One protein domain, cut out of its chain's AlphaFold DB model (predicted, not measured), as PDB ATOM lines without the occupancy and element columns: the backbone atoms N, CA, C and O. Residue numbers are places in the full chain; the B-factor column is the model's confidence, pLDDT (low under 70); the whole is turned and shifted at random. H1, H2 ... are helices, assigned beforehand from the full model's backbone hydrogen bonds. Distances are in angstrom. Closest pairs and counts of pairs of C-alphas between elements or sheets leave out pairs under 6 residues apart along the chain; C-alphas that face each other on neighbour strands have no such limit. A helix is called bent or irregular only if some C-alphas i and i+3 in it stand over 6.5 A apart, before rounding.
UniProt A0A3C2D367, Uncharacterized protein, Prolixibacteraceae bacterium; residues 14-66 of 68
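What this domain is: This is residues 14 to 66 of the 68 residues of an uncharacterized protein of Prolixibacteraceae bacterium (UniProt A0A3C2D367). This is a strung-out chain rather than a globule: helix H1 lies toward one end, helix H2 is in the middle of the length, and a tail, residues 56 to 66, runs out to the other end. A long loop, residues 29 to 43, turns back beside H1 and then crosses over to H2, which has no part of the chain packed on it. The printed part has 53 residues with two named helices, H1 then H2, and no named strand; the class is all helix, with 27 of the 53 residues in the helices. The whole is extended, with a radius of gyration of the C-alphas of 17.0 A, and its C-alphas span 53 by 23 by 19 A, a rod.

How they stand to each other: The longest helix is H1, residues 14 to 28. The other helix, H2, residues 44 to 55, is apart from H1, with no C-alpha of the one within 8 A of the other. Residues 38 to 66, of which 44 to 55 belong to H2, stand free: no C-alpha 8 or more apart along the chain comes within 10 A of theirs. In H1 and H2, every backbone O i to N i+4 pair is within hydrogen-bond range.

Where its parts are: H1 runs from C-alpha 14 at (-33.851, 5.495, 55.020) to C-alpha 28 at (-37.520, 14.177, 35.499), a length of 21.7 A. H2 measures 16.6 A from its first to its last C-alpha and ends with C-alpha 55 at (-53.899, 18.076, 53.003). Neither helix is bent.

The domain as a whole: The two C-alphas farthest apart, those of Asn 31 and Glu 64, are 53.8 A from each other. The printed part, residues 14 to 66, has no cut. The link from H1 to H2 is long, with 15 residues. The mean pLDDT of the printed part is 82.7, and residues 36 to 40, in that link, are under 70.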
ATOM      1  N   LYS A  14     -34.988   5.074  55.858       89.50
ATOM      2  CA  LYS A  14     -33.851   5.495  55.020       89.50
ATOM      3  C   LYS A  14     -33.933   4.927  53.601       89.50
ATOM      4  O   LYS A  14     -33.710   5.650  52.637       89.50
ATOM      5  N   THR A  15     -34.281   3.651  53.473       86.56
ATOM      6  CA  THR A  15     -34.430   2.998  52.166       86.56
ATOM      7  C   THR A  15     -35.659   3.492  51.415       86.56
ATOM      8  O   THR A  15     -35.580   3.636  50.202       86.56
ATOM      9  N   GLN A  16     -36.756   3.821  52.106       85.12
ATOM     10  CA  GLN A  16     -37.922   4.459  51.485       85.12
ATOM     11  C   GLN A  16     -37.587   5.848  50.925       85.12
ATOM     12  O   GLN A  16     -37.983   6.154  49.803       85.12
ATOM     13  N   TYR A  17     -36.810   6.659  51.654       90.50
ATOM     14  CA  TYR A  17     -36.333   7.950  51.144       90.50
ATOM     15  C   TYR A  17     -35.453   7.792  49.903       90.50
ATOM     16  O   TYR A  17     -35.652   8.510  48.928       90.50
ATOM     17  N   LEU A  18     -34.519   6.833  49.914       89.56
ATOM     18  CA  LEU A  18     -33.677   6.540  48.753       89.56
ATOM     19  C   LEU A  18     -34.518   6.142  47.531       89.56
ATOM     20  O   LEU A  18     -34.304   6.669  46.445       89.56
ATOM     21  N   LEU A  19     -35.506   5.262  47.716       87.69
ATOM     22  CA  LEU A  19     -36.430   4.833  46.659       87.69
ATOM     23  C   LEU A  19     -37.236   6.010  46.095       87.69
ATOM     24  O   LEU A  19     -37.388   6.125  44.881       87.69
ATOM     25  N   GLY A  20     -37.711   6.902  46.968       86.56
ATOM     26  CA  GLY A  20     -38.414   8.122  46.573       86.56
ATOM     27  C   GLY A  20     -37.534   9.068  45.758       86.56
ATOM     28  O   GLY A  20     -37.976   9.571  44.732       86.56
ATOM     29  N   LEU A  21     -36.277   9.257  46.166       88.31
ATOM     30  CA  LEU A  21     -35.321  10.102  45.451       88.31
ATOM     31  C   LEU A  21     -34.984   9.536  44.066       88.31
ATOM     32  O   LEU A  21     -35.043  10.269  43.084       88.31
ATOM     33  N   ILE A  22     -34.710   8.231  43.968       87.75
ATOM     34  CA  ILE A  22     -34.473   7.559  42.678       87.75
ATOM     35  C   ILE A  22     -35.716   7.675  41.779       87.75
ATOM     36  O   ILE A  22     -35.584   7.990  40.600       87.75
ATOM     37  N   SER A  23     -36.917   7.496  42.342       85.25
ATOM     38  CA  SER A  23     -38.186   7.648  41.611       85.25
ATOM     39  C   SER A  23     -38.391   9.068  41.080       85.25
ATOM     40  O   SER A  23     -38.876   9.241  39.967       85.25
ATOM     41  N   GLU A  24     -38.029  10.092  41.852       86.94
ATOM     42  CA  GLU A  24     -38.190  11.486  41.433       86.94
ATOM     43  C   GLU A  24     -37.174  11.894  40.359       86.94
ATOM     44  O   GLU A  24     -37.511  12.642  39.442       86.94
ATOM     45  N   ILE A  25     -35.954  11.354  40.428       86.56
ATOM     46  CA  ILE A  25     -34.956  11.519  39.367       86.56
ATOM     47  C   ILE A  25     -35.454  10.855  38.079       86.56
ATOM     48  O   ILE A  25     -35.477  11.512  37.046       86.56
ATOM     49  N   ALA A  26     -35.927   9.606  38.142       85.75
ATOM     50  CA  ALA A  26     -36.414   8.871  36.970       85.75
ATOM     51  C   ALA A  26     -37.615   9.543  36.274       85.75
ATOM     52  O   ALA A  26     -37.772   9.438  35.062       85.75
ATOM     53  N   LYS A  27     -38.461  10.272  37.016       82.75
ATOM     54  CA  LYS A  27     -39.558  11.059  36.422       82.75
ATOM     55  C   LYS A  27     -39.076  12.269  35.622       82.75
ATOM     56  O   LYS A  27     -39.735  12.650  34.659       82.75
ATOM     57  N   ASN A  28     -37.990  12.907  36.056       82.50
ATOM     58  CA  ASN A  28     -37.520  14.177  35.499       82.50
ATOM     59  C   ASN A  28     -36.358  14.004  34.507       82.50
ATOM     60  O   ASN A  28     -36.162  14.860  33.646       82.50
ATOM     61  N   ASP A  29     -35.603  12.909  34.604       82.62
ATOM     62  CA  ASP A  29     -34.436  12.622  33.776       82.62
ATOM     63  C   ASP A  29     -34.628  11.317  32.992       82.62
ATOM     64  O   ASP A  29     -34.752  10.235  33.563       82.62
ATOM     65  N   LYS A  30     -34.601  11.416  31.657       75.50
ATOM     66  CA  LYS A  30     -34.763  10.274  30.740       75.50
ATOM     67  C   LYS A  30     -33.590   9.289  30.778       75.50
ATOM     68  O   LYS A  30     -33.679   8.229  30.165       75.50
ATOM     69  N   ASN A  31     -32.490   9.635  31.447       80.69
ATOM     70  CA  ASN A  31     -31.304   8.786  31.550       80.69
ATOM     71  C   ASN A  31     -31.367   7.789  32.718       80.69
ATOM     72  O   ASN A  31     -30.451   6.978  32.869       80.69
ATOM     73  N   VAL A  32     -32.412   7.844  33.552       79.62
ATOM     74  CA  VAL A  32     -32.590   6.946  34.698       79.62
ATOM     75  C   VAL A  32     -33.865   6.131  34.522       79.62
ATOM     76  O   VAL A  32     -34.967   6.668  34.526       79.62
ATOM     77  N   GLU A  33     -33.705   4.816  34.419       77.88
ATOM     78  CA  GLU A  33     -34.806   3.863  34.299       77.88
ATOM     79  C   GLU A  33     -34.842   2.945  35.528       77.88
ATOM     80  O   GLU A  33     -33.819   2.385  35.934       77.88
ATOM     81  N   ILE A  34     -36.022   2.796  36.138       80.12
ATOM     82  CA  ILE A  34     -36.239   1.887  37.270       80.12
ATOM     83  C   ILE A  34     -36.899   0.619  36.742       80.12
ATOM     84  O   ILE A  34     -38.075   0.605  36.390       80.12
ATOM     85  N   ILE A  35     -36.134  -0.464  36.717       74.50
ATOM     86  CA  ILE A  35     -36.587  -1.752  36.196       74.50
ATOM     87  C   ILE A  35     -37.375  -2.488  37.289       74.50
ATOM     88  O   ILE A  35     -36.879  -2.664  38.403       74.50
ATOM     89  N   GLY A  36     -38.587  -2.954  36.972       65.12
ATOM     90  CA  GLY A  36     -39.392  -3.800  37.866       65.12
ATOM     91  C   GLY A  36     -40.200  -3.051  38.928       65.12
ATOM     92  O   GLY A  36     -40.654  -3.665  39.893       65.12
ATOM     93  N   GLN A  37     -40.390  -1.739  38.775       65.31
ATOM     94  CA  GLN A  37     -41.379  -1.021  39.571       65.31
ATOM     95  C   GLN A  37     -42.765  -1.425  39.055       65.31
ATOM     96  O   GLN A  37     -43.146  -1.036  37.955       65.31
ATOM     97  N   GLU A  38     -43.492  -2.253  39.813       62.53
ATOM     98  CA  GLU A  38     -44.901  -2.516  39.513       62.53
ATOM     99  C   GLU A  38     -45.628  -1.174  39.469       62.53
ATOM    100  O   GLU A  38     -45.597  -0.398  40.434       62.53
ATOM    101  N   GLU A  39     -46.243  -0.876  38.325       63.31
ATOM    102  CA  GLU A  39     -47.108   0.283  38.218       63.31
ATOM    103  C   GLU A  39     -48.197   0.163  39.282       63.31
ATOM    104  O   GLU A  39     -48.794  -0.899  39.481       63.31
ATOM    105  N   SER A  40     -48.436   1.259  40.004       67.69
ATOM    106  CA  SER A  40     -49.543   1.301  40.950       67.69
ATOM    107  C   SER A  40     -50.822   0.924  40.197       67.69
ATOM    108  O   SER A  40     -51.154   1.602  39.224       67.69
ATOM    109  N   PRO A  41     -51.591  -0.073  40.666       78.12
ATOM    110  CA  PRO A  41     -52.839  -0.458  40.010       78.12
ATOM    111  C   PRO A  41     -53.900   0.651  40.095       78.12
ATOM    112  O   PRO A  41     -54.939   0.591  39.443       78.12
ATOM    113  N   TYR A  42     -53.665   1.668  40.928       77.56
ATOM    114  CA  TYR A  42     -54.558   2.800  41.116       77.56
ATOM    115  C   TYR A  42     -54.244   3.943  40.155       77.56
ATOM    116  O   TYR A  42     -53.090   4.352  40.023       77.56
ATOM    117  N   ASN A  43     -55.305   4.523  39.582       84.44
ATOM    118  CA  ASN A  43     -55.225   5.700  38.723       84.44
ATOM    119  C   ASN A  43     -54.501   6.864  39.452       84.44
ATOM    120  O   ASN A  43     -54.956   7.289  40.522       84.44
ATOM    121  N   PRO A  44     -53.416   7.420  38.878       84.00
ATOM    122  CA  PRO A  44     -52.645   8.504  39.489       84.00
ATOM    123  C   PRO A  44     -53.466   9.753  39.837       84.00
ATOM    124  O   PRO A  44     -53.255  10.354  40.894       84.00
ATOM    125  N   GLU A  45     -54.430  10.137  38.998       85.44
ATOM    126  CA  GLU A  45     -55.291  11.303  39.239       85.44
ATOM    127  C   GLU A  45     -56.186  11.100  40.462       85.44
ATOM    128  O   GLU A  45     -56.385  12.014  41.272       85.44
ATOM    129  N   PHE A  46     -56.688   9.875  40.636       87.19
ATOM    130  CA  PHE A  46     -57.475   9.505  41.803       87.19
ATOM    131  C   PHE A  46     -56.635   9.599  43.081       87.19
ATOM    132  O   PHE A  46     -57.054  10.228  44.056       87.19
ATOM    133  N   VAL A  47     -55.413   9.054  43.062       86.38
ATOM    134  CA  VAL A  47     -54.480   9.136  44.198       86.38
ATOM    135  C   VAL A  47     -54.161  10.593  44.544       86.38
ATOM    136  O   VAL A  47     -54.203  10.974  45.718       86.38
ATOM    137  N   LEU A  48     -53.924  11.440  43.538       88.94
ATOM    138  CA  LEU A  48     -53.711  12.878  43.722       88.94
ATOM    139  C   LEU A  48     -54.912  13.566  44.384       88.94
ATOM    140  O   LEU A  48     -54.725  14.395  45.278       88.94
ATOM    141  N   LYS A  49     -56.147  13.216  44.001       88.81
ATOM    142  CA  LYS A  49     -57.365  13.760  44.623       88.81
ATOM    143  C   LYS A  49     -57.445  13.408  46.113       88.81
ATOM    144  O   LYS A  49     -57.748  14.278  46.929       88.81
ATOM    145  N   ILE A  50     -57.107  12.170  46.480       88.50
ATOM    146  CA  ILE A  50     -57.056  11.725  47.882       88.50
ATOM    147  C   ILE A  50     -55.983  12.484  48.670       88.50
ATOM    148  O   ILE A  50     -56.252  12.957  49.777       88.50
ATOM    149  N   GLN A  51     -54.781  12.644  48.110       89.31
ATOM    150  CA  GLN A  51     -53.702  13.389  48.765       89.31
ATOM    151  C   GLN A  51     -54.079  14.858  48.995       89.31
ATOM    152  O   GLN A  51     -53.893  15.369  50.099       89.31
ATOM    153  N   LYS A  52     -54.689  15.513  47.998       90.00
ATOM    154  CA  LYS A  52     -55.217  16.882  48.132       90.00
ATOM    155  C   LYS A  52     -56.279  16.976  49.228       90.00
ATOM    156  O   LYS A  52     -56.223  17.887  50.048       90.00
ATOM    157  N   SER A  53     -57.206  16.018  49.285       88.06
ATOM    158  CA  SER A  53     -58.228  15.972  50.336       88.06
ATOM    159  C   SER A  53     -57.612  15.832  51.729       88.06
ATOM    160  O   SER A  53     -58.040  16.533  52.644       88.06
ATOM    161  N   ARG A  54     -56.593  14.973  51.891       85.12
ATOM    162  CA  ARG A  54     -55.867  14.787  53.162       85.12
ATOM    163  C   ARG A  54     -55.144  16.049  53.627       85.12
ATOM    164  O   ARG A  54     -55.081  16.291  54.824       85.12
ATOM    165  N   ALA A  55     -54.590  16.825  52.696       88.12
ATOM    166  CA  ALA A  55     -53.899  18.076  53.003       88.12
ATOM    167  C   ALA A  55     -54.854  19.251  53.297       88.12
ATOM    168  O   ALA A  55     -54.419  20.283  53.806       88.12
ATOM    169  N   SER A  56     -56.143  19.127  52.966       87.31
ATOM    170  CA  SER A  56     -57.121  20.196  53.179       87.31
ATOM    171  C   SER A  56     -57.595  20.264  54.634       87.31
ATOM    172  O   SER A  56     -57.716  19.246  55.317       87.31
ATOM    173  N   LYS A  57     -57.926  21.473  55.109       78.88
ATOM    174  CA  LYS A  57     -58.702  21.642  56.342       78.88
ATOM    175  C   LYS A  57     -60.126  21.176  56.036       78.88
ATOM    176  O   LYS A  57     -60.865  21.887  55.360       78.88
ATOM    177  N   GLY A  58     -60.457  19.953  56.449       78.56
ATOM    178  CA  GLY A  58     -61.753  19.330  56.174       78.56
ATOM    179  C   GLY A  58     -62.929  20.236  56.544       78.56
ATOM    180  O   GLY A  58     -62.842  21.060  57.454       78.56
ATOM    181  N   LYS A  59     -64.040  20.088  55.824       79.81
ATOM    182  CA  LYS A  59     -65.279  20.821  56.094       79.81
ATOM    183  C   LYS A  59     -66.229  19.918  56.871       79.81
ATOM    184  O   LYS A  59     -66.423  18.766  56.493       79.81
ATOM    185  N   VAL A  60     -66.835  20.444  57.933       80.75
ATOM    186  CA  VAL A  60     -67.939  19.757  58.612       80.75
ATOM    187  C   VAL A  60     -69.174  19.885  57.728       80.75
ATOM    188  O   VAL A  60     -69.608  20.995  57.415       80.75
ATOM    189  N   ILE A  61     -69.702  18.745  57.295       83.25
ATOM    190  CA  ILE A  61     -70.933  18.642  56.513       83.25
ATOM    191  C   ILE A  61     -71.981  18.027  57.439       83.25
ATOM    192  O   ILE A  61     -71.681  17.071  58.156       83.25
ATOM    193  N   LYS A  62     -73.188  18.596  57.470       85.25
ATOM    194  CA  LYS A  62     -74.302  18.006  58.217       85.25
ATOM    195  C   LYS A  62     -74.766  16.736  57.511       85.25
ATOM    196  O   LYS A  62     -74.753  16.675  56.286       85.25
ATOM    197  N   THR A  63     -75.207  15.740  58.273       86.25
ATOM    198  CA  THR A  63     -75.636  14.444  57.726       86.25
ATOM    199  C   THR A  63     -76.747  14.587  56.684       86.25
ATOM    200  O   THR A  63     -76.739  13.874  55.685       86.25
ATOM    201  N   GLU A  64     -77.661  15.545  56.878       89.56
ATOM    202  CA  GLU A  64     -78.760  15.825  55.942       89.56
ATOM    203  C   GLU A  64     -78.292  16.304  54.554       89.56
ATOM    204  O   GLU A  64     -79.038  16.182  53.583       89.56
ATOM    205  N   ASP A  65     -77.071  16.837  54.453       85.62
ATOM    206  CA  ASP A  65     -76.505  17.411  53.227       85.62
ATOM    207  C   ASP A  65     -75.549  16.443  52.501       85.62
ATOM    208  O   ASP A  65     -74.999  16.793  51.462       85.62
ATOM    209  N   LEU A  66     -75.324  15.230  53.028       82.69
ATOM    210  CA  LEU A  66     -74.405  14.249  52.423       82.69
ATOM    211  C   LEU A  66     -74.942  13.617  51.129       82.69
ATOM    212  O   LEU A  66     -74.150  13.125  50.328       82.69
TER     213      LEU A  66